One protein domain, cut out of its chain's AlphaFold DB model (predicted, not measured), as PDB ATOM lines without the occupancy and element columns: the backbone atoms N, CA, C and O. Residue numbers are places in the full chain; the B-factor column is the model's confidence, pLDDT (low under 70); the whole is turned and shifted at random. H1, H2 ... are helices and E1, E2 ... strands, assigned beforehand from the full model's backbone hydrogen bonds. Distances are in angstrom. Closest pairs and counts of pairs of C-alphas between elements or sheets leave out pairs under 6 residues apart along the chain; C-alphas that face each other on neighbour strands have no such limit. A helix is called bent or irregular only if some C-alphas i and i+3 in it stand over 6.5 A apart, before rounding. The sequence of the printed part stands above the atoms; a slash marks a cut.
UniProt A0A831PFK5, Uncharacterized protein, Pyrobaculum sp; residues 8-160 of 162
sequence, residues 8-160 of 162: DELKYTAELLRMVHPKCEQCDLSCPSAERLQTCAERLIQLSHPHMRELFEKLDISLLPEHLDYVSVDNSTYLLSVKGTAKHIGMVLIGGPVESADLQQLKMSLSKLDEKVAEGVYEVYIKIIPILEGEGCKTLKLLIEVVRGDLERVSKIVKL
ATOM      1  N   ASP A   8      48.895 -21.961 -39.921       51.62
ATOM      2  CA  ASP A   8      48.521 -22.306 -41.295       51.62
ATOM      3  C   ASP A   8      47.060 -22.778 -41.410       51.62
ATOM      4  O   ASP A   8      46.395 -22.466 -42.391       51.62
ATOM      5  N   GLU A   9      46.511 -23.447 -40.389       48.00
ATOM      6  CA  GLU A   9      45.113 -23.908 -40.372       48.00
ATOM      7  C   GLU A   9      44.125 -22.746 -40.180       48.00
ATOM      8  O   GLU A   9      43.028 -22.785 -40.741       48.00
ATOM      9  N   LEU A  10      44.531 -21.685 -39.466       51.50
ATOM     10  CA  LEU A  10      43.762 -20.442 -39.281       51.50
ATOM     11  C   LEU A  10      43.544 -19.684 -40.594       51.50
ATOM     12  O   LEU A  10      42.469 -19.133 -40.824       51.50
ATOM     13  N   LYS A  11      44.547 -19.680 -41.477       48.81
ATOM     14  CA  LYS A  11      44.450 -19.013 -42.781       48.81
ATOM     15  C   LYS A  11      43.402 -19.686 -43.669       48.81
ATOM     16  O   LYS A  11      42.573 -19.001 -44.265       48.81
ATOM     17  N   TYR A  12      43.372 -21.020 -43.666       44.47
ATOM     18  CA  TYR A  12      42.349 -21.783 -44.380       44.47
ATOM     19  C   TYR A  12      40.975 -21.703 -43.711       44.47
ATOM     20  O   TYR A  12      39.975 -21.678 -44.419       44.47
ATOM     21  N   THR A  13      40.890 -21.602 -42.379       50.31
ATOM     22  CA  THR A  13      39.593 -21.402 -41.703       50.31
ATOM     23  C   THR A  13      39.026 -20.007 -41.921       50.31
ATOM     24  O   THR A  13      37.818 -19.893 -42.077       50.31
ATOM     25  N   ALA A  14      39.849 -18.959 -41.999       52.09
ATOM     26  CA  ALA A  14      39.386 -17.615 -42.346       52.09
ATOM     27  C   ALA A  14      38.893 -17.534 -43.803       52.09
ATOM     28  O   ALA A  14      37.864 -16.914 -44.073       52.09
ATOM     29  N   GLU A  15      39.581 -18.194 -44.742       47.19
ATOM     30  CA  GLU A  15      39.113 -18.305 -46.131       47.19
ATOM     31  C   GLU A  15      37.855 -19.180 -46.259       47.19
ATOM     32  O   GLU A  15      36.934 -18.814 -46.988       47.19
ATOM     33  N   LEU A  16      37.749 -20.274 -45.498       42.69
ATOM     34  CA  LEU A  16      36.537 -21.096 -45.427       42.69
ATOM     35  C   LEU A  16      35.375 -20.355 -44.753       42.69
ATOM     36  O   LEU A  16      34.254 -20.453 -45.233       42.69
ATOM     37  N   LEU A  17      35.610 -19.558 -43.706       46.84
ATOM     38  CA  LEU A  17      34.587 -18.701 -43.089       46.84
ATOM     39  C   LEU A  17      34.105 -17.615 -44.058       46.84
ATOM     40  O   LEU A  17      32.907 -17.352 -44.122       46.84
ATOM     41  N   ARG A  18      34.997 -17.055 -44.889       47.38
ATOM     42  CA  ARG A  18      34.607 -16.175 -46.007       47.38
ATOM     43  C   ARG A  18      33.756 -16.894 -47.062       47.38
ATOM     44  O   ARG A  18      32.901 -16.256 -47.662       47.38
ATOM     45  N   MET A  19      33.968 -18.193 -47.288       42.59
ATOM     46  CA  MET A  19      33.166 -19.004 -48.223       42.59
ATOM     47  C   MET A  19      31.845 -19.522 -47.626       42.59
ATOM     48  O   MET A  19      30.918 -19.810 -48.380       42.59
ATOM     49  N   VAL A  20      31.764 -19.663 -46.299       39.66
ATOM     50  CA  VAL A  20      30.595 -20.178 -45.560       39.66
ATOM     51  C   VAL A  20      29.697 -19.048 -45.048       39.66
ATOM     52  O   VAL A  20      28.552 -19.311 -44.678       39.66
ATOM     53  N   HIS A  21      30.150 -17.790 -45.089       40.00
ATOM     54  CA  HIS A  21      29.229 -16.665 -44.973       40.00
ATOM     55  C   HIS A  21      28.158 -16.817 -46.057       40.00
ATOM     56  O   HIS A  21      28.504 -16.956 -47.237       40.00
ATOM     57  N   PRO A  22      26.866 -16.865 -45.681       38.12
ATOM     58  CA  PRO A  22      25.807 -17.035 -46.654       38.12
ATOM     59  C   PRO A  22      25.982 -15.934 -47.689       38.12
ATOM     60  O   PRO A  22      26.105 -14.764 -47.325       38.12
ATOM     61  N   LYS A  23      26.053 -16.329 -48.972       42.06
ATOM     62  CA  LYS A  23      25.916 -15.414 -50.110       42.06
ATOM     63  C   LYS A  23      24.835 -14.433 -49.700       42.06
ATOM     64  O   LYS A  23      23.725 -14.912 -49.464       42.06
ATOM     65  N   CYS A  24      25.190 -13.155 -49.510       50.28
ATOM     66  CA  CYS A  24      24.248 -12.148 -49.045       50.28
ATOM     67  C   CYS A  24      22.925 -12.419 -49.757       50.28
ATOM     68  O   CYS A  24      22.922 -12.519 -50.993       50.28
ATOM     69  N   GLU A  25      21.831 -12.594 -49.004       51.78
ATOM     70  CA  GLU A  25      20.510 -12.424 -49.605       51.78
ATOM     71  C   GLU A  25      20.608 -11.178 -50.475       51.78
ATOM     72  O   GLU A  25      21.270 -10.217 -50.074       51.78
ATOM     73  N   GLN A  26      20.085 -11.234 -51.701       58.22
ATOM     74  CA  GLN A  26      20.179 -10.103 -52.613       58.22
ATOM     75  C   GLN A  26      19.613  -8.878 -51.887       58.22
ATOM     76  O   GLN A  26      18.400  -8.723 -51.771       58.22
ATOM     77  N   CYS A  27      20.513  -8.053 -51.343       71.19
ATOM     78  CA  CYS A  27      20.208  -6.827 -50.632       71.19
ATOM     79  C   CYS A  27      19.835  -5.804 -51.687       71.19
ATOM     80  O   CYS A  27      20.610  -4.905 -52.018       71.19
ATOM     81  N   ASP A  28      18.673  -6.032 -52.286       72.81
ATOM     82  CA  ASP A  28      18.079  -5.134 -53.240       72.81
ATOM     83  C   ASP A  28      17.541  -3.928 -52.470       72.81
ATOM     84  O   ASP A  28      16.546  -3.997 -51.744       72.81
ATOM     85  N   LEU A  29      18.270  -2.824 -52.601       77.69
ATOM     86  CA  LEU A  29      17.948  -1.542 -51.989       77.69
ATOM     87  C   LEU A  29      17.091  -0.671 -52.919       77.69
ATOM     88  O   LEU A  29      16.943   0.517 -52.651       77.69
ATOM     89  N   SER A  30      16.528  -1.243 -53.993       75.56
ATOM     90  CA  SER A  30      15.552  -0.565 -54.853       75.56
ATOM     91  C   SER A  30      14.273  -0.210 -54.090       75.56
ATOM     92  O   SER A  30      13.745   0.886 -54.259       75.56
ATOM     93  N   CYS A  31      13.815  -1.115 -53.213       79.25
ATOM     94  CA  CYS A  31      12.666  -0.921 -52.332       79.25
ATOM     95  C   CYS A  31      12.963  -1.394 -50.894       79.25
ATOM     96  O   CYS A  31      12.540  -2.478 -50.474       79.25
ATOM     97  N   PRO A  32      13.748  -0.611 -50.137       81.44
ATOM     98  CA  PRO A  32      14.234  -0.961 -48.814       81.44
ATOM     99  C   PRO A  32      13.112  -0.922 -47.765       81.44
ATOM    100  O   PRO A  32      12.301   0.004 -47.714       81.44
ATOM    101  N   SER A  33      13.109  -1.918 -46.876       82.31
ATOM    102  CA  SER A  33      12.269  -1.963 -45.674       82.31
ATOM    103  C   SER A  33      13.136  -1.989 -44.416       82.31
ATOM    104  O   SER A  33      14.290  -2.420 -44.457       82.31
ATOM    105  N   ALA A  34      12.583  -1.547 -43.285       82.88
ATOM    106  CA  ALA A  34      13.311  -1.496 -42.018       82.88
ATOM    107  C   ALA A  34      13.875  -2.867 -41.599       82.88
ATOM    108  O   ALA A  34      15.024  -2.956 -41.172       82.88
ATOM    109  N   GLU A  35      13.094  -3.933 -41.784       79.00
ATOM    110  CA  GLU A  35      13.491  -5.310 -41.462       79.00
ATOM    111  C   GLU A  35      14.642  -5.801 -42.350       79.00
ATOM    112  O   GLU A  35      15.611  -6.369 -41.851       79.00
ATOM    113  N   ARG A  36      14.589  -5.516 -43.659       78.75
ATOM    114  CA  ARG A  36      15.636  -5.923 -44.613       78.75
ATOM    115  C   ARG A  36      16.946  -5.170 -44.407       78.75
ATOM    116  O   ARG A  36      18.017  -5.711 -44.644       78.75
ATOM    117  N   LEU A  37      16.893  -3.915 -43.968       82.00
ATOM    118  CA  LEU A  37      18.115  -3.139 -43.743       82.00
ATOM    119  C   LEU A  37      18.976  -3.711 -42.618       82.00
ATOM    120  O   LEU A  37      20.199  -3.626 -42.701       82.00
ATOM    121  N   GLN A  38      18.355  -4.321 -41.605       75.06
ATOM    122  CA  GLN A  38      19.085  -4.958 -40.510       75.06
ATOM    123  C   GLN A  38      19.876  -6.178 -40.993       75.06
ATOM    124  O   GLN A  38      21.016  -6.366 -40.579       75.06
ATOM    125  N   THR A  39      19.319  -6.970 -41.914       78.62
ATOM    126  CA  THR A  39      20.025  -8.120 -42.505       78.62
ATOM    127  C   THR A  39      21.046  -7.705 -43.569       78.62
ATOM    128  O   THR A  39      21.977  -8.451 -43.859       78.62
ATOM    129  N   CYS A  40      20.934  -6.483 -44.098       84.56
ATOM    130  CA  CYS A  40      21.820  -5.914 -45.115       84.56
ATOM    131  C   CYS A  40      22.939  -5.014 -44.565       84.56
ATOM    132  O   CYS A  40      23.553  -4.263 -45.325       84.56
ATOM    133  N   ALA A  41      23.235  -5.098 -43.270       84.62
ATOM    134  CA  ALA A  41      24.246  -4.304 -42.576       84.62
ATOM    135  C   ALA A  41      25.610  -4.241 -43.298       84.62
ATOM    136  O   ALA A  41      26.131  -3.154 -43.548       84.62
ATOM    137  N   GLU A  42      26.158  -5.379 -43.730       86.25
ATOM    138  CA  GLU A  42      27.432  -5.423 -44.467       86.25
ATOM    139  C   GLU A  42      27.369  -4.656 -45.792       86.25
ATOM    140  O   GLU A  42      28.308  -3.946 -46.164       86.25
ATOM    141  N   ARG A  43      26.232  -4.738 -46.495       86.62
ATOM    142  CA  ARG A  43      26.017  -3.993 -47.737       86.62
ATOM    143  C   ARG A  43      25.981  -2.489 -47.477       86.62
ATOM    144  O   ARG A  43      26.513  -1.730 -48.284       86.62
ATOM    145  N   LEU A  44      25.409  -2.055 -46.355       88.69
ATOM    146  CA  LEU A  44      25.413  -0.646 -45.952       88.69
ATOM    147  C   LEU A  44      26.831  -0.143 -45.671       88.69
ATOM    148  O   LEU A  44      27.192   0.934 -46.146       88.69
ATOM    149  N   ILE A  45      27.656  -0.944 -44.986       89.75
ATOM    150  CA  ILE A  45      29.074  -0.624 -44.758       89.75
ATOM    151  C   ILE A  45      29.789  -0.446 -46.102       89.75
ATOM    152  O   ILE A  45      30.390   0.600 -46.344       89.75
ATOM    153  N   GLN A  46      29.647  -1.405 -47.022       88.06
ATOM    154  CA  GLN A  46      30.264  -1.335 -48.354       88.06
ATOM    155  C   GLN A  46      29.848  -0.091 -49.149       88.06
ATOM    156  O   GLN A  46      30.676   0.525 -49.815       88.06
ATOM    157  N   LEU A  47      28.570   0.289 -49.096       88.44
ATOM    158  CA  LEU A  47      28.069   1.476 -49.795       88.44
ATOM    159  C   LEU A  47      28.544   2.782 -49.151       88.44
ATOM    160  O   LEU A  47      28.662   3.801 -49.828       88.44
ATOM    161  N   SER A  48      28.844   2.761 -47.853       88.81
ATOM    162  CA  SER A  48      29.364   3.922 -47.132       88.81
ATOM    163  C   SER A  48      30.873   4.143 -47.303       88.81
ATOM    164  O   SER A  48      31.327   5.269 -47.111       88.81
ATOM    165  N   HIS A  49      31.645   3.131 -47.726       87.56
ATOM    166  CA  HIS A  49      33.114   3.191 -47.866       87.56
ATOM    167  C   HIS A  49      33.638   4.433 -48.615       87.56
ATOM    168  O   HIS A  49      34.501   5.123 -48.071       87.56
ATOM    169  N   PRO A  50      33.115   4.788 -49.810       87.94
ATOM    170  CA  PRO A  50      33.582   5.970 -50.541       87.94
ATOM    171  C   PRO A  50      33.355   7.277 -49.773       87.94
ATOM    172  O   PRO A  50      34.129   8.222 -49.890       87.94
ATOM    173  N   HIS A  51      32.295   7.327 -48.970       91.00
ATOM    174  CA  HIS A  51      31.933   8.494 -48.174       91.00
ATOM    175  C   HIS A  51      32.711   8.559 -46.860       91.00
ATOM    176  O   HIS A  51      33.024   9.654 -46.402       91.00
ATOM    177  N   MET A  52      33.075   7.410 -46.281       91.06
ATOM    178  CA  MET A  52      33.963   7.351 -45.121       91.06
ATOM    179  C   MET A  52      35.328   7.966 -45.435       91.06
ATOM    180  O   MET A  52      35.863   8.670 -44.588       91.06
ATOM    181  N   ARG A  53      35.873   7.755 -46.644       90.62
ATOM    182  CA  ARG A  53      37.182   8.306 -47.035       90.62
ATOM    183  C   ARG A  53      37.234   9.823 -46.852       90.62
ATOM    184  O   ARG A  53      38.123  10.326 -46.180       90.62
ATOM    185  N   GLU A  54      36.238  10.532 -47.377       91.19
ATOM    186  CA  GLU A  54      36.138  11.991 -47.245       91.19
ATOM    187  C   GLU A  54      36.043  12.438 -45.775       91.19
ATOM    188  O   GLU A  54      36.568  13.483 -45.400       91.19
ATOM    189  N   LEU A  55      35.357  11.663 -44.928       93.25
ATOM    190  CA  LEU A  55      35.224  11.967 -43.501       93.25
ATOM    191  C   LEU A  55      36.530  11.724 -42.738       93.25
ATOM    192  O   LEU A  55      36.861  12.493 -41.841       93.25
ATOM    193  N   PHE A  56      37.277  10.687 -43.113       93.38
ATOM    194  CA  PHE A  56      38.584  10.376 -42.540       93.38
ATOM    195  C   PHE A  56      39.608  11.456 -42.877       93.38
ATOM    196  O   PHE A  56      40.338  11.887 -41.993       93.38
ATOM    197  N   GLU A  57      39.609  11.930 -44.125       91.81
ATOM    198  CA  GLU A  57      40.449  13.048 -44.563       91.81
ATOM    199  C   GLU A  57      40.129  14.329 -43.780       91.81
ATOM    200  O   GLU A  57      41.039  15.013 -43.333       91.81
ATOM    201  N   LYS A  58      38.845  14.631 -43.541       92.50
ATOM    202  CA  LYS A  58      38.432  15.801 -42.740       92.50
ATOM    203  C   LYS A  58      38.846  15.730 -41.270       92.50
ATOM    204  O   LYS A  58      38.952  16.774 -40.639       92.50
ATOM    205  N   LEU A  59      39.016  14.525 -40.733       90.75
ATOM    206  CA  LEU A  59      39.437  14.271 -39.354       90.75
ATOM    207  C   LEU A  59      40.938  13.962 -39.243       90.75
ATOM    208  O   LEU A  59      41.381  13.518 -38.184       90.75
ATOM    209  N   ASP A  60      41.712  14.133 -40.320       89.00
ATOM    210  CA  ASP A  60      43.142  13.808 -40.382       89.00
ATOM    211  C   ASP A  60      43.477  12.387 -39.867       89.00
ATOM    212  O   ASP A  60      44.524  12.135 -39.265       89.00
ATOM    213  N   ILE A  61      42.579  11.421 -40.095       87.81
ATOM    214  CA  ILE A  61      42.791  10.026 -39.693       87.81
ATOM    215  C   ILE A  61      43.778   9.384 -40.669       87.81
ATOM    216  O   ILE A  61      43.493   9.219 -41.853       87.81
ATOM    217  N   SER A  62      44.941   8.965 -40.166       83.88
ATOM    218  CA  SER A  62      46.037   8.460 -41.009       83.88
ATOM    219  C   SER A  62      45.720   7.146 -41.737       83.88
ATOM    220  O   SER A  62      46.335   6.829 -42.755       83.88
ATOM    221  N   LEU A  63      44.778   6.354 -41.220       85.38
ATOM    222  CA  LEU A  63      44.395   5.052 -41.765       85.38
ATOM    223  C   LEU A  63      43.136   5.172 -42.620       85.38
ATOM    224  O   LEU A  63      42.032   5.160 -42.092       85.38
ATOM    225  N   LEU A  64      43.295   5.231 -43.943       86.31
ATOM    226  CA  LEU A  64      42.149   5.287 -44.856       86.31
ATOM    227  C   LEU A  64      41.272   4.018 -44.798       86.31
ATOM    228  O   LEU A  64      41.801   2.922 -44.570       86.31
ATOM    229  N   PRO A  65      39.960   4.121 -45.103       84.19
ATOM    230  CA  PRO A  65      39.025   2.993 -45.052       84.19
ATOM    231  C   PRO A  65      39.416   1.778 -45.904       84.19
ATOM    232  O   PRO A  65      39.000   0.658 -45.607       84.19
ATOM    233  N   GLU A  66      40.218   1.950 -46.961       85.75
ATOM    234  CA  GLU A  66      40.643   0.836 -47.819       85.75
ATOM    235  C   GLU A  66      41.651  -0.089 -47.134       85.75
ATOM    236  O   GLU A  66      41.787  -1.246 -47.538       85.75
ATOM    237  N   HIS A  67      42.326   0.393 -46.091       87.69
ATOM    238  CA  HIS A  67      43.265  -0.382 -45.282       87.69
ATOM    239  C   HIS A  67      42.581  -1.121 -44.130       87.69
ATOM    240  O   HIS A  67      43.263  -1.777 -43.345       87.69
ATOM    241  N   LEU A  68      41.256  -1.017 -44.013       88.50
ATOM    242  CA  LEU A  68      40.497  -1.577 -42.902       88.50
ATOM    243  C   LEU A  68      39.738  -2.832 -43.325       88.50
ATOM    244  O   LEU A  68      39.106  -2.871 -44.382       88.50
ATOM    245  N   ASP A  69      39.804  -3.844 -42.470       88.62
ATOM    246  CA  ASP A  69      38.890  -4.979 -42.443       88.62
ATOM    247  C   ASP A  69      37.874  -4.771 -41.315       88.62
ATOM    248  O   ASP A  69      38.147  -4.069 -40.336       88.62
ATOM    249  N   TYR A  70      36.708  -5.401 -41.446       89.12
ATOM    250  CA  TYR A  70      35.703  -5.439 -40.393       89.12
ATOM    251  C   TYR A  70      35.242  -6.867 -40.113       89.12
ATOM    252  O   TYR A  70      35.179  -7.703 -41.015       89.12
ATOM    253  N   VAL A  71      34.906  -7.136 -38.853       87.81
ATOM    254  CA  VAL A  71      34.363  -8.421 -38.394       87.81
ATOM    255  C   VAL A  71      33.114  -8.157 -37.564       87.81
ATOM    256  O   VAL A  71      33.150  -7.328 -36.656       87.81
ATOM    257  N   SER A  72      32.010  -8.840 -37.872       87.81
ATOM    258  CA  SER A  72      30.774  -8.736 -37.089       87.81
ATOM    259  C   SER A  72      30.979  -9.301 -35.681       87.81
ATOM    260  O   SER A  72      31.508 -10.400 -35.513       87.81
ATOM    261  N   VAL A  73      30.563  -8.532 -34.676       87.38
ATOM    262  CA  VAL A  73      30.449  -8.972 -33.275       87.38
ATOM    263  C   VAL A  73      28.996  -9.301 -32.950       87.38
ATOM    264  O   VAL A  73      28.713 -10.294 -32.284       87.38
ATOM    265  N   ASP A  74      28.083  -8.460 -33.434       86.69
ATOM    266  CA  ASP A  74      26.637  -8.637 -33.350       86.69
ATOM    267  C   ASP A  74      25.957  -8.036 -34.598       86.69
ATOM    268  O   ASP A  74      26.627  -7.525 -35.499       86.69
ATOM    269  N   ASN A  75      24.621  -8.073 -34.650       81.50
ATOM    270  CA  ASN A  75      23.819  -7.607 -35.795       81.50
ATOM    271  C   ASN A  75      23.993  -6.111 -36.135       81.50
ATOM    272  O   ASN A  75      23.599  -5.673 -37.212       81.50
ATOM    273  N   SER A  76      24.529  -5.311 -35.215       86.62
ATOM    274  CA  SER A  76      24.675  -3.854 -35.325       86.62
ATOM    275  C   SER A  76      26.112  -3.370 -35.152       86.62
ATOM    276  O   SER A  76      26.387  -2.189 -35.351       86.62
ATOM    277  N   THR A  77      27.027  -4.254 -34.763       91.81
ATOM    278  CA  THR A  77      28.354  -3.881 -34.280       91.81
ATOM    279  C   THR A  77      29.421  -4.683 -35.001       91.81
ATOM    280  O   THR A  77      29.403  -5.916 -34.997       91.81
ATOM    281  N   TYR A  78      30.393  -3.974 -35.564       93.25
ATOM    282  CA  TYR A  78      31.525  -4.560 -36.264       93.25
ATOM    283  C   TYR A  78      32.823  -4.001 -35.694       93.25
ATOM    284  O   TYR A  78      32.945  -2.796 -35.496       93.25
ATOM    285  N   LEU A  79      33.810  -4.857 -35.449       92.88
ATOM    286  CA  LEU A  79      35.156  -4.433 -35.068       92.88
ATOM    287  C   LEU A  79      35.960  -4.088 -36.313       92.88
ATOM    288  O   LEU A  79      35.998  -4.883 -37.248       92.88
ATOM    289  N   LEU A  80      36.633  -2.941 -36.297       92.44
ATOM    290  CA  LEU A  80      37.572  -2.512 -37.327       92.44
ATOM    291  C   LEU A  80      38.987  -2.943 -36.961       92.44
ATOM    292  O   LEU A  80      39.464  -2.701 -35.848       92.44
ATOM    293  N   SER A  81      39.680  -3.530 -37.925       91.62
ATOM    294  CA  SER A  81      41.086  -3.914 -37.818       91.62
ATOM    295  C   SER A  81      41.866  -3.474 -39.044       91.62
ATOM    296  O   SER A  81      41.313  -3.374 -40.136       91.62
ATOM    297  N   VAL A  82      43.168  -3.253 -38.892       88.94
ATOM    298  CA  VAL A  82      44.029  -2.965 -40.046       88.94
ATOM    299  C   VAL A  82      44.267  -4.254 -40.835       88.94
ATOM    300  O   VAL A  82      44.669  -5.268 -40.256       88.94
ATOM    301  N   LYS A  83      44.051  -4.206 -42.152       87.38
ATOM    302  CA  LYS A  83      44.258  -5.320 -43.086       87.38
ATOM    303  C   LYS A  83      45.622  -5.971 -42.898       87.38
ATOM    304  O   LYS A  83      46.646  -5.297 -42.848       87.38
ATOM    305  N   GLY A  84      45.630  -7.300 -42.832       82.62
ATOM    306  CA  GLY A  84      46.859  -8.076 -42.639       82.62
ATOM    307  C   GLY A  84      47.446  -7.992 -41.227       82.62
ATOM    308  O   GLY A  84      48.529  -8.523 -40.993       82.62
ATOM    309  N   THR A  85      46.741  -7.368 -40.280       83.12
ATOM    310  CA  THR A  85      47.121  -7.320 -38.866       83.12
ATOM    311  C   THR A  85      45.981  -7.840 -37.990       83.12
ATOM    312  O   THR A  85      44.823  -7.845 -38.394       83.12
ATOM    313  N   ALA A  86      46.304  -8.229 -36.758       79.00
ATOM    314  CA  ALA A  86      45.306  -8.522 -35.728       79.00
ATOM    315  C   ALA A  86      44.974  -7.289 -34.860       79.00
ATOM    316  O   ALA A  86      44.349  -7.423 -33.810       79.00
ATOM    317  N   LYS A  87      45.437  -6.087 -35.241       86.81
ATOM    318  CA  LYS A  87      45.245  -4.877 -34.435       86.81
ATOM    319  C   LYS A  87      43.841  -4.327 -34.674       86.81
ATOM    320  O   LYS A  87      43.550  -3.828 -35.761       86.81
ATOM    321  N   HIS A  88      43.003  -4.381 -33.642       89.50
ATOM    322  CA  HIS A  88      41.730  -3.670 -33.613       89.50
ATOM    323  C   HIS A  88      41.975  -2.185 -33.357       89.50
ATOM    324  O   HIS A  88      42.697  -1.826 -32.429       89.50
ATOM    325  N   ILE A  89      41.388  -1.337 -34.194       91.38
ATOM    326  CA  ILE A  89      41.570   0.118 -34.131       91.38
ATOM    327  C   ILE A  89      40.252   0.868 -33.961       91.38
ATOM    328  O   ILE A  89      40.271   2.074 -33.741       91.38
ATOM    329  N   GLY A  90      39.113   0.187 -34.089       93.25
ATOM    330  CA  GLY A  90      37.833   0.872 -34.158       93.25
ATOM    331  C   GLY A  90      36.611  -0.014 -34.153       93.25
ATOM    332  O   GLY A  90      36.703  -1.240 -34.077       93.25
ATOM    333  N   MET A  91      35.460   0.637 -34.286       94.94
ATOM    334  CA  MET A  91      34.163  -0.020 -34.411       94.94
ATOM    335  C   MET A  91      33.306   0.646 -35.487       94.94
ATOM    336  O   MET A  91      33.313   1.868 -35.621       94.94
ATOM    337  N   VAL A  92      32.521  -0.151 -36.211       95.38
ATOM    338  CA  VAL A  92      31.364   0.322 -36.978       95.38
ATOM    339  C   VAL A  92      30.096  -0.018 -36.208       95.38
ATOM    340  O   VAL A  92      29.893  -1.160 -35.800       95.38
ATOM    341  N   LEU A  93      29.247   0.983 -36.018       95.06
ATOM    342  CA  LEU A  93      27.990   0.924 -35.296       95.06
ATOM    343  C   LEU A  93      26.857   1.258 -36.263       95.06
ATOM    344  O   LEU A  93      26.807   2.354 -36.822       95.06
ATOM    345  N   ILE A  94      25.936   0.326 -36.457       93.88
ATOM    346  CA  ILE A  94      24.780   0.499 -37.330       93.88
ATOM    347  C   ILE A  94      23.557   0.757 -36.460       93.88
ATOM    348  O   ILE A  94      23.150  -0.077 -35.653       93.88
ATOM    349  N   GLY A  95      22.982   1.944 -36.619       91.50
ATOM    350  CA  GLY A  95      21.737   2.326 -35.972       91.50
ATOM    351  C   GLY A  95      20.526   1.657 -36.615       91.50
ATOM    352  O   GLY A  95      20.550   1.248 -37.777       91.50
ATOM    353  N   GLY A  96      19.430   1.597 -35.859       90.19
ATOM    354  CA  GLY A  96      18.134   1.230 -36.423       90.19
ATOM    355  C   GLY A  96      17.695   2.224 -37.511       90.19
ATOM    356  O   GLY A  96      18.048   3.404 -37.433       90.19
ATOM    357  N   PRO A  97      16.933   1.768 -38.518       88.94
ATOM    358  CA  PRO A  97      16.438   2.639 -39.574       88.94
ATOM    359  C   PRO A  97      15.459   3.678 -39.011       88.94
ATOM    360  O   PRO A  97      14.585   3.344 -38.210       88.94
ATOM    361  N   VAL A  98      15.582   4.924 -39.464       91.19
ATOM    362  CA  VAL A  98      14.650   6.016 -39.142       91.19
ATOM    363  C   VAL A  98      13.778   6.346 -40.348       91.19
ATOM    364  O   VAL A  98      14.219   6.239 -41.490       91.19
ATOM    365  N   GLU A  99      12.530   6.745 -40.112       84.81
ATOM    366  CA  GLU A  99      11.550   7.004 -41.183       84.81
ATOM    367  C   GLU A  99      11.544   8.451 -41.687       84.81
ATOM    368  O   GLU A  99      10.785   8.807 -42.586       84.81
ATOM    369  N   SER A 100      12.371   9.312 -41.099       79.94
ATOM    370  CA  SER A 100      12.529  10.687 -41.548       79.94
ATOM    371  C   SER A 100      13.932  11.193 -41.235       79.94
ATOM    372  O   SER A 100      14.562  10.751 -40.273       79.94
ATOM    373  N   ALA A 101      14.414  12.155 -42.021       79.38
ATOM    374  CA  ALA A 101      15.621  12.915 -41.699       79.38
ATOM    375  C   ALA A 101      15.357  14.028 -40.664       79.38
ATOM    376  O   ALA A 101      16.053  15.044 -40.659       79.38
ATOM    377  N   ASP A 102      14.343  13.867 -39.804       87.56
ATOM    378  CA  ASP A 102      14.084  14.809 -38.722       87.56
ATOM    379  C   ASP A 102      15.291  14.892 -37.778       87.56
ATOM    380  O   ASP A 102      15.845  13.888 -37.318       87.56
ATOM    381  N   LEU A 103      15.704  16.123 -37.476       85.69
ATOM    382  CA  LEU A 103      16.934  16.382 -36.738       85.69
ATOM    383  C   LEU A 103      16.881  15.815 -35.312       85.69
ATOM    384  O   LEU A 103      17.906  15.361 -34.805       85.69
ATOM    385  N   GLN A 104      15.716  15.840 -34.655       87.69
ATOM    386  CA  GLN A 104      15.566  15.291 -33.305       87.69
ATOM    387  C   GLN A 104      15.696  13.765 -33.340       87.69
ATOM    388  O   GLN A 104      16.456  13.201 -32.552       87.69
ATOM    389  N   GLN A 105      15.039  13.096 -34.294       88.50
ATOM    390  CA  GLN A 105      15.155  11.642 -34.473       88.50
ATOM    391  C   GLN A 105      16.591  11.190 -34.764       88.50
ATOM    392  O   GLN A 105      17.064  10.217 -34.166       88.50
ATOM    393  N   LEU A 106      17.301  11.905 -35.640       89.31
ATOM    394  CA  LEU A 106      18.696  11.604 -35.966       89.31
ATOM    395  C   LEU A 106      19.611  11.793 -34.755       89.31
ATOM    396  O   LEU A 106      20.427  10.918 -34.469       89.31
ATOM    397  N   LYS A 107      19.435  12.884 -33.999       88.81
ATOM    398  CA  LYS A 107      20.192  13.127 -32.762       88.81
ATOM    399  C   LYS A 107      19.966  12.028 -31.733       88.81
ATOM    400  O   LYS A 107      20.937  11.476 -31.237       88.81
ATOM    401  N   MET A 108      18.713  11.658 -31.465       90.69
ATOM    402  CA  MET A 108      18.406  10.567 -30.534       90.69
ATOM    403  C   MET A 108      19.037   9.242 -30.975       90.69
ATOM    404  O   MET A 108      19.542   8.487 -30.148       90.69
ATOM    405  N   SER A 109      19.014   8.957 -32.277       91.56
ATOM    406  CA  SER A 109      19.595   7.730 -32.829       91.56
ATOM    407  C   SER A 109      21.121   7.720 -32.709       91.56
ATOM    408  O   SER A 109      21.683   6.704 -32.313       91.56
ATOM    409  N   LEU A 110      21.788   8.853 -32.960       92.44
ATOM    410  CA  LEU A 110      23.227   9.009 -32.721       92.44
ATOM    411  C   LEU A 110      23.580   8.871 -31.238       92.44
ATOM    412  O   LEU A 110      24.541   8.176 -30.923       92.44
ATOM    413  N   SER A 111      22.785   9.456 -30.336       91.69
ATOM    414  CA  SER A 111      23.019   9.374 -28.889       91.69
ATOM    415  C   SER A 111      22.951   7.942 -28.360       91.69
ATOM    416  O   SER A 111      23.760   7.567 -27.523       91.69
ATOM    417  N   LYS A 112      22.054   7.102 -28.895       92.69
ATOM    418  CA  LYS A 112      22.035   5.667 -28.557       92.69
ATOM    419  C   LYS A 112      23.315   4.948 -28.985       92.69
ATOM    420  O   LYS A 112      23.746   4.010 -28.328       92.69
ATOM    421  N   LEU A 113      23.916   5.360 -30.102       91.75
ATOM    422  CA  LEU A 113      25.191   4.803 -30.560       91.75
ATOM    423  C   LEU A 113      26.381   5.376 -29.775       91.75
ATOM    424  O   LEU A 113      27.370   4.669 -29.600       91.75
ATOM    425  N   ASP A 114      26.284   6.616 -29.282       91.75
ATOM    426  CA  ASP A 114      27.290   7.235 -28.405       91.75
ATOM    427  C   ASP A 114      27.495   6.445 -27.106       91.75
ATOM    428  O   ASP A 114      28.606   6.426 -26.594       91.75
ATOM    429  N   GLU A 115      26.486   5.722 -26.605       90.94
ATOM    430  CA  GLU A 115      26.627   4.859 -25.417       90.94
ATOM    431  C   GLU A 115      27.699   3.765 -25.586       90.94
ATOM    432  O   GLU A 115      28.242   3.268 -24.601       90.94
ATOM    433  N   LYS A 116      28.021   3.391 -26.834       87.06
ATOM    434  CA  LYS A 116      29.080   2.423 -27.170       87.06
ATOM    435  C   LYS A 116      30.422   3.088 -27.512       87.06
ATOM    436  O   LYS A 116      31.386   2.380 -27.795       87.06
ATOM    437  N   VAL A 117      30.491   4.419 -27.525       88.94
ATOM    438  CA  VAL A 117      31.697   5.190 -27.845       88.94
ATOM    439  C   VAL A 117      32.371   5.624 -26.550       88.94
ATOM    440  O   VAL A 117      31.770   6.293 -25.715       88.94
ATOM    441  N   ALA A 118      33.645   5.274 -26.399       84.19
ATOM    442  CA  ALA A 118      34.460   5.681 -25.263       84.19
ATOM    443  C   ALA A 118      35.767   6.330 -25.738       84.19
ATOM    444  O   ALA A 118      36.440   5.822 -26.642       84.19
ATOM    445  N   GLU A 119      36.125   7.451 -25.116       83.94
ATOM    446  CA  GLU A 119      37.368   8.173 -25.396       83.94
ATOM    447  C   GLU A 119      38.590   7.282 -25.135       83.94
ATOM    448  O   GLU A 119      38.643   6.552 -24.143       83.94
ATOM    449  N   GLY A 120      39.563   7.312 -26.048       78.81
ATOM    450  CA  GLY A 120      40.841   6.606 -25.895       78.81
ATOM    451  C   GLY A 120      40.796   5.072 -25.970       78.81
ATOM    452  O   GLY A 120      41.852   4.446 -25.919       78.81
ATOM    453  N   VAL A 121      39.619   4.448 -26.114       87.25
ATOM    454  CA  VAL A 121      39.502   2.980 -26.253       87.25
ATOM    455  C   VAL A 121      39.839   2.524 -27.673       87.25
ATOM    456  O   VAL A 121      40.534   1.526 -27.861       87.25
ATOM    457  N   TYR A 122      39.375   3.273 -28.669       90.56
ATOM    458  CA  TYR A 122      39.637   3.018 -30.080       90.56
ATOM    459  C   TYR A 122      40.095   4.296 -30.784       90.56
ATOM    460  O   TYR A 122      39.765   5.402 -30.366       90.56
ATOM    461  N   GLU A 123      40.838   4.137 -31.879       90.50
ATOM    462  CA  GLU A 123      41.313   5.252 -32.706       90.50
ATOM    463  C   GLU A 123      40.169   5.871 -33.524       90.50
ATOM    464  O   GLU A 123      40.188   7.072 -33.798       90.50
ATOM    465  N   VAL A 124      39.168   5.067 -33.904       94.12
ATOM    466  CA  VAL A 124      38.032   5.518 -34.715       94.12
ATOM    467  C   VAL A 124      36.739   4.753 -34.423       94.12
ATOM    468  O   VAL A 124      36.726   3.533 -34.273       94.12
ATOM    469  N   TYR A 125      35.620   5.466 -34.431       95.31
ATOM    470  CA  TYR A 125      34.274   4.907 -34.461       95.31
ATOM    471  C   TYR A 125      33.546   5.414 -35.698       95.31
ATOM    472  O   TYR A 125      33.631   6.590 -36.045       95.31
ATOM    473  N   ILE A 126      32.801   4.536 -36.358       95.94
ATOM    474  CA  ILE A 126      31.995   4.878 -37.524       95.94
ATOM    475  C   ILE A 126      30.551   4.529 -37.211       95.94
ATOM    476  O   ILE A 126      30.233   3.378 -36.947       95.94
ATOM    477  N   LYS A 127      29.662   5.509 -37.256       96.88
ATOM    478  CA  LYS A 127      28.229   5.319 -37.056       96.88
ATOM    479  C   LYS A 127      27.519   5.448 -38.387       96.88
ATOM    480  O   LYS A 127      27.743   6.409 -39.118       96.88
ATOM    481  N   ILE A 128      26.644   4.499 -38.685       95.75
ATOM    482  CA  ILE A 128      25.827   4.487 -39.894       95.75
ATOM    483  C   ILE A 128      24.370   4.402 -39.463       95.75
ATOM    484  O   ILE A 128      23.966   3.442 -38.814       95.75
ATOM    485  N   ILE A 129      23.568   5.396 -39.832       95.06
ATOM    486  CA  ILE A 129      22.129   5.416 -39.569       95.06
ATOM    487  C   ILE A 129      21.394   5.389 -40.911       95.06
ATOM    488  O   ILE A 129      21.504   6.345 -41.687       95.06
ATOM    489  N   PRO A 130      20.645   4.313 -41.203       92.75
ATOM    490  CA  PRO A 130      19.781   4.253 -42.371       92.75
ATOM    491  C   PRO A 130      18.581   5.188 -42.212       92.75
ATOM    492  O   PRO A 130      17.899   5.164 -41.192       92.75
ATOM    493  N   ILE A 131      18.295   5.981 -43.239       92.50
ATOM    494  CA  ILE A 131      17.149   6.888 -43.296       92.50
ATOM    495  C   ILE A 131      16.280   6.458 -44.475       92.50
ATOM    496  O   ILE A 131      16.721   6.473 -45.626       92.50
ATOM    497  N   LEU A 132      15.047   6.075 -44.176       89.38
ATOM    498  CA  LEU A 132      14.037   5.670 -45.138       89.38
ATOM    499  C   LEU A 132      13.060   6.825 -45.366       89.38
ATOM    500  O   LEU A 132      12.290   7.145 -44.470       89.38
ATOM    501  N   GLU A 133      13.050   7.419 -46.558       85.62
ATOM    502  CA  GLU A 133      12.163   8.546 -46.888       85.62
ATOM    503  C   GLU A 133      11.220   8.233 -48.053       85.62
ATOM    504  O   GLU A 133      11.650   7.698 -49.076       85.62
ATOM    505  N   GLY A 134       9.963   8.669 -47.944       80.38
ATOM    506  CA  GLY A 134       8.979   8.656 -49.032       80.38
ATOM    507  C   GLY A 134       7.722   7.839 -48.726       80.38
ATOM    508  O   GLY A 134       7.682   7.054 -47.779       80.38
ATOM    509  N   GLU A 135       6.697   8.036 -49.554       74.06
ATOM    510  CA  GLU A 135       5.452   7.264 -49.527       74.06
ATOM    511  C   GLU A 135       5.508   6.133 -50.566       74.06
ATOM    512  O   GLU A 135       5.942   6.332 -51.701       74.06
ATOM    513  N   GLY A 136       5.085   4.926 -50.180       79.19
ATOM    514  CA  GLY A 136       5.206   3.734 -51.023       79.19
ATOM    515  C   GLY A 136       6.615   3.138 -50.984       79.19
ATOM    516  O   GLY A 136       7.066   2.680 -49.932       79.19
ATOM    517  N   CYS A 137       7.303   3.102 -52.129       81.19
ATOM    518  CA  CYS A 137       8.662   2.569 -52.203       81.19
ATOM    519  C   CYS A 137       9.670   3.598 -51.670       81.19
ATOM    520  O   CYS A 137       9.921   4.622 -52.311       81.19
ATOM    521  N   LYS A 138      10.202   3.354 -50.466       83.31
ATOM    522  CA  LYS A 138      11.042   4.319 -49.742       83.31
ATOM    523  C   LYS A 138      12.417   4.464 -50.401       83.31
ATOM    524  O   LYS A 138      13.002   3.502 -50.869       83.31
ATOM    525  N   THR A 139      12.975   5.665 -50.393       85.50
ATOM    526  CA  THR A 139      14.372   5.905 -50.776       85.50
ATOM    527  C   THR A 139      15.289   5.748 -49.570       85.50
ATOM    528  O   THR A 139      14.918   6.119 -48.456       85.50
ATOM    529  N   LEU A 140      16.493   5.214 -49.790       89.12
ATOM    530  CA  LEU A 140      17.494   5.045 -48.741       89.12
ATOM    531  C   LEU A 140      18.545   6.157 -48.788       89.12
ATOM    532  O   LEU A 140      19.261   6.337 -49.777       89.12
ATOM    533  N   LYS A 141      18.683   6.863 -47.673       92.44
ATOM    534  CA  LYS A 141      19.843   7.702 -47.370       92.44
ATOM    535  C   LYS A 141      20.596   7.101 -46.191       92.44
ATOM    536  O   LYS A 141      20.025   6.363 -45.395       92.44
ATOM    537  N   LEU A 142      21.873   7.435 -46.064       93.62
ATOM    538  CA  LEU A 142      22.681   7.089 -44.902       93.62
ATOM    539  C   LEU A 142      23.182   8.368 -44.249       93.62
ATOM    540  O   LEU A 142      23.753   9.224 -44.921       93.62
ATOM    541  N   LEU A 143      22.998   8.485 -42.941       95.44
ATOM    542  CA  LEU A 143      23.791   9.391 -42.125       95.44
ATOM    543  C   LEU A 143      25.029   8.624 -41.662       95.44
ATOM    544  O   LEU A 143      24.907   7.610 -40.979       95.44
ATOM    545  N   ILE A 144      26.202   9.106 -42.053       96.06
ATOM    546  CA  ILE A 144      27.493   8.543 -41.665       96.06
ATOM    547  C   ILE A 144      28.165   9.559 -40.749       96.06
ATOM    548  O   ILE A 144      28.359  10.705 -41.150       96.06
ATOM    549  N   GLU A 145      28.512   9.157 -39.532       96.88
ATOM    550  CA  GLU A 145      29.314   9.955 -38.604       96.88
ATOM    551  C   GLU A 145      30.599   9.200 -38.287       96.88
ATOM    552  O   GLU A 145      30.562   8.036 -37.894       96.88
ATOM    553  N   VAL A 146      31.737   9.858 -38.467       96.19
ATOM    554  CA  VAL A 146      33.034   9.345 -38.028       96.19
ATOM    555  C   VAL A 146      33.430  10.118 -36.783       96.19
ATOM    556  O   VAL A 146      33.327  11.343 -36.757       96.19
ATOM    557  N   VAL A 147      33.856   9.389 -35.757       95.25
ATOM    558  CA  VAL A 147      34.344   9.923 -34.488       95.25
ATOM    559  C   VAL A 147      35.774   9.431 -34.299       95.25
ATOM    560  O   VAL A 147      36.019   8.226 -34.311       95.25
ATOM    561  N   ARG A 148      36.723  10.351 -34.150       93.56
ATOM    562  CA  ARG A 148      38.122  10.045 -33.837       93.56
ATOM    563  C   ARG A 148      38.269   9.770 -32.333       93.56
ATOM    564  O   ARG A 148      37.406  10.146 -31.543       93.56
ATOM    565  N   GLY A 149      39.329   9.073 -31.927       88.50
ATOM    566  CA  GLY A 149      39.536   8.625 -30.541       88.50
ATOM    567  C   GLY A 149      39.548   9.725 -29.466       88.50
ATOM    568  O   GLY A 149      39.323   9.417 -28.298       88.50
ATOM    569  N   ASP A 150      39.755  10.985 -29.856       88.88
ATOM    570  CA  ASP A 150      39.657  12.203 -29.034       88.88
ATOM    571  C   ASP A 150      38.263  12.866 -29.079       88.88
ATOM    572  O   ASP A 150      38.093  14.019 -28.689       88.88
ATOM    573  N   LEU A 151      37.254  12.134 -29.559       90.12
ATOM    574  CA  LEU A 151      35.847  12.530 -29.684       90.12
ATOM    575  C   LEU A 151      35.550  13.631 -30.715       90.12
ATOM    576  O   LEU A 151      34.394  14.073 -30.814       90.12
ATOM    577  N   GLU A 152      36.535  14.033 -31.524       93.19
ATOM    578  CA  GLU A 152      36.289  14.880 -32.690       93.19
ATOM    579  C   GLU A 152      35.415  14.125 -33.697       93.19
ATOM    580  O   GLU A 152      35.633  12.941 -33.964       93.19
ATOM    581  N   ARG A 153      34.388  14.789 -34.240       95.19
ATOM    582  CA  ARG A 153      33.374  14.134 -35.070       95.19
ATOM    583  C   ARG A 153      33.040  14.922 -36.321       95.19
ATOM    584  O   ARG A 153      32.889  16.142 -36.278       95.19
ATOM    585  N   VAL A 154      32.836  14.205 -37.420       95.88
ATOM    586  CA  VAL A 154      32.319  14.761 -38.673       95.88
ATOM    587  C   VAL A 154      31.228  13.842 -39.197       95.88
ATOM    588  O   VAL A 154      31.398  12.626 -39.280       95.88
ATOM    589  N   SER A 155      30.100  14.437 -39.575       94.94
ATOM    590  CA  SER A 155      28.941  13.718 -40.096       94.94
ATOM    591  C   SER A 155      28.572  14.165 -41.505       94.94
ATOM    592  O   SER A 155      28.698  15.345 -41.840       94.94
ATOM    593  N   LYS A 156      28.035  13.250 -42.310       94.44
ATOM    594  CA  LYS A 156      27.501  13.539 -43.641       94.44
ATOM    595  C   LYS A 156      26.286  12.670 -43.938       94.44
ATOM    596  O   LYS A 156      26.290  11.473 -43.672       94.44
ATOM    597  N   ILE A 157      25.263  13.279 -44.535       93.12
ATOM    598  CA  ILE A 157      24.128  12.554 -45.113       93.12
ATOM    599  C   ILE A 157      24.427  12.295 -46.584       93.12
ATOM    600  O   ILE A 157      24.775  13.213 -47.329       93.12
ATOM    601  N   VAL A 158      24.274  11.045 -47.003       91.75
ATOM    602  CA  VAL A 158      24.499  10.605 -48.379       91.75
ATOM    603  C   VAL A 158      23.248   9.930 -48.911       91.75
ATOM    604  O   VAL A 158      22.603   9.140 -48.224       91.75
ATOM    605  N   LYS A 159      22.879  10.267 -50.144       87.12
ATOM    606  CA  LYS A 159      21.818   9.570 -50.865       87.12
ATOM    607  C   LYS A 159      22.465   8.431 -51.635       87.12
ATOM    608  O   LYS A 159      23.359   8.682 -52.438       87.12
ATOM    609  N   LEU A 160      22.011   7.207 -51.394       78.38
ATOM    610  CA  LEU A 160      22.440   6.071 -52.192       78.38
ATOM    611  C   LEU A 160      21.680   6.144 -53.516       78.38
ATOM    612  O   LEU A 160      20.477   5.897 -53.570       78.38
TER     613      LEU A 160
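This is residues 8 to 160 of the 162 residues of an uncharacterized protein of Pyrobaculum sp (UniProt A0A831PFK5). A twisted sheet of six strands curls round the kinked helix H3 on one face, with H4 packed on the opposite face. H1 and residues 21 to 23 stick out as a free arm, and H2 only grazes the sheet. The printed part has 153 residues, with four named helices and six named strands in the order H1 H2 H3 E1 E2 E3 H4 E4 E5 E6. The mixed sheet runs E1 E2 E3 E4 E5 E6, and the class is mixed, helices and strands. The whole is compact, with a radius of gyration of the C-alphas of 15.8 A, and spans 53 by 37 by 25 A.

H1, residues 8 to 20, is not on the sheet and is apart from H2, residues 34 to 39. H2 grazes the sheet with residues 34 to 38. H3, residues 41 to 58, meets H2 only through their link. It kinks by 57 degrees near residue 50 and is irregular, with C-alphas 47 and 50 7.2 A apart. H3 touches E5, residues 139 to 148; their closest C-alphas, of Leu 55 and Val 146, are 6.5 A apart. E1, residues 68 to 74, E2, residues 77 to 82, and E3, residues 88 to 94, form a meander, each strand the antiparallel neighbour of the one before. N 69 and O 81, 2.8 A, lie within hydrogen-bond range in the hairpin of E1 and E2, as do N 80 and O 90, 2.8 A, in that of E2 and E3. E3, H4, residues 103 to 114, and E4, residues 124 to 133, form a strand-helix-strand unit, two parallel neighbour strands with a helix between, and its crossover is right-handed. N 93 and O 126 of E3 and E4 are 2.8 A apart. H4 is on the face opposite H3, at a height over the sheet of 9.8 A; it lies over E4 and runs slantwise to it at 35 degrees on the local plane. The closest C-alphas of H4 and E4, of Leu 113 and Lys 127, are 7.2 A apart. E4, E5 and E6, residues 153 to 159, form a second meander, with N 127 and O 145 at 2.8 A and N 144 and O 156 at 2.9 A. Every O i to N i+4 pair is within hydrogen-bond range in H4, against 8 of 9 in H1, 11 of 14 in H3 and 0 of 2 in H2, where 3 of 3 O i to N i+3 pairs are.

H1 begins at C-alpha 8, (48.521, -22.306, -41.295), and is 18.5 A long. H3 measures 24.6 A, E4 28.7 A and E5 29.5 A. E6 ends at C-alpha 159, (21.818, 9.570, -50.865).

The C-alphas of Asp 8 and Glu 135, the two farthest apart, are 52.9 A apart. The printed part has no cut, and the link from H1 to H2, 13 residues, is long. The mean pLDDT of the printed part is 83.1; residues 8 to 26 are under 70.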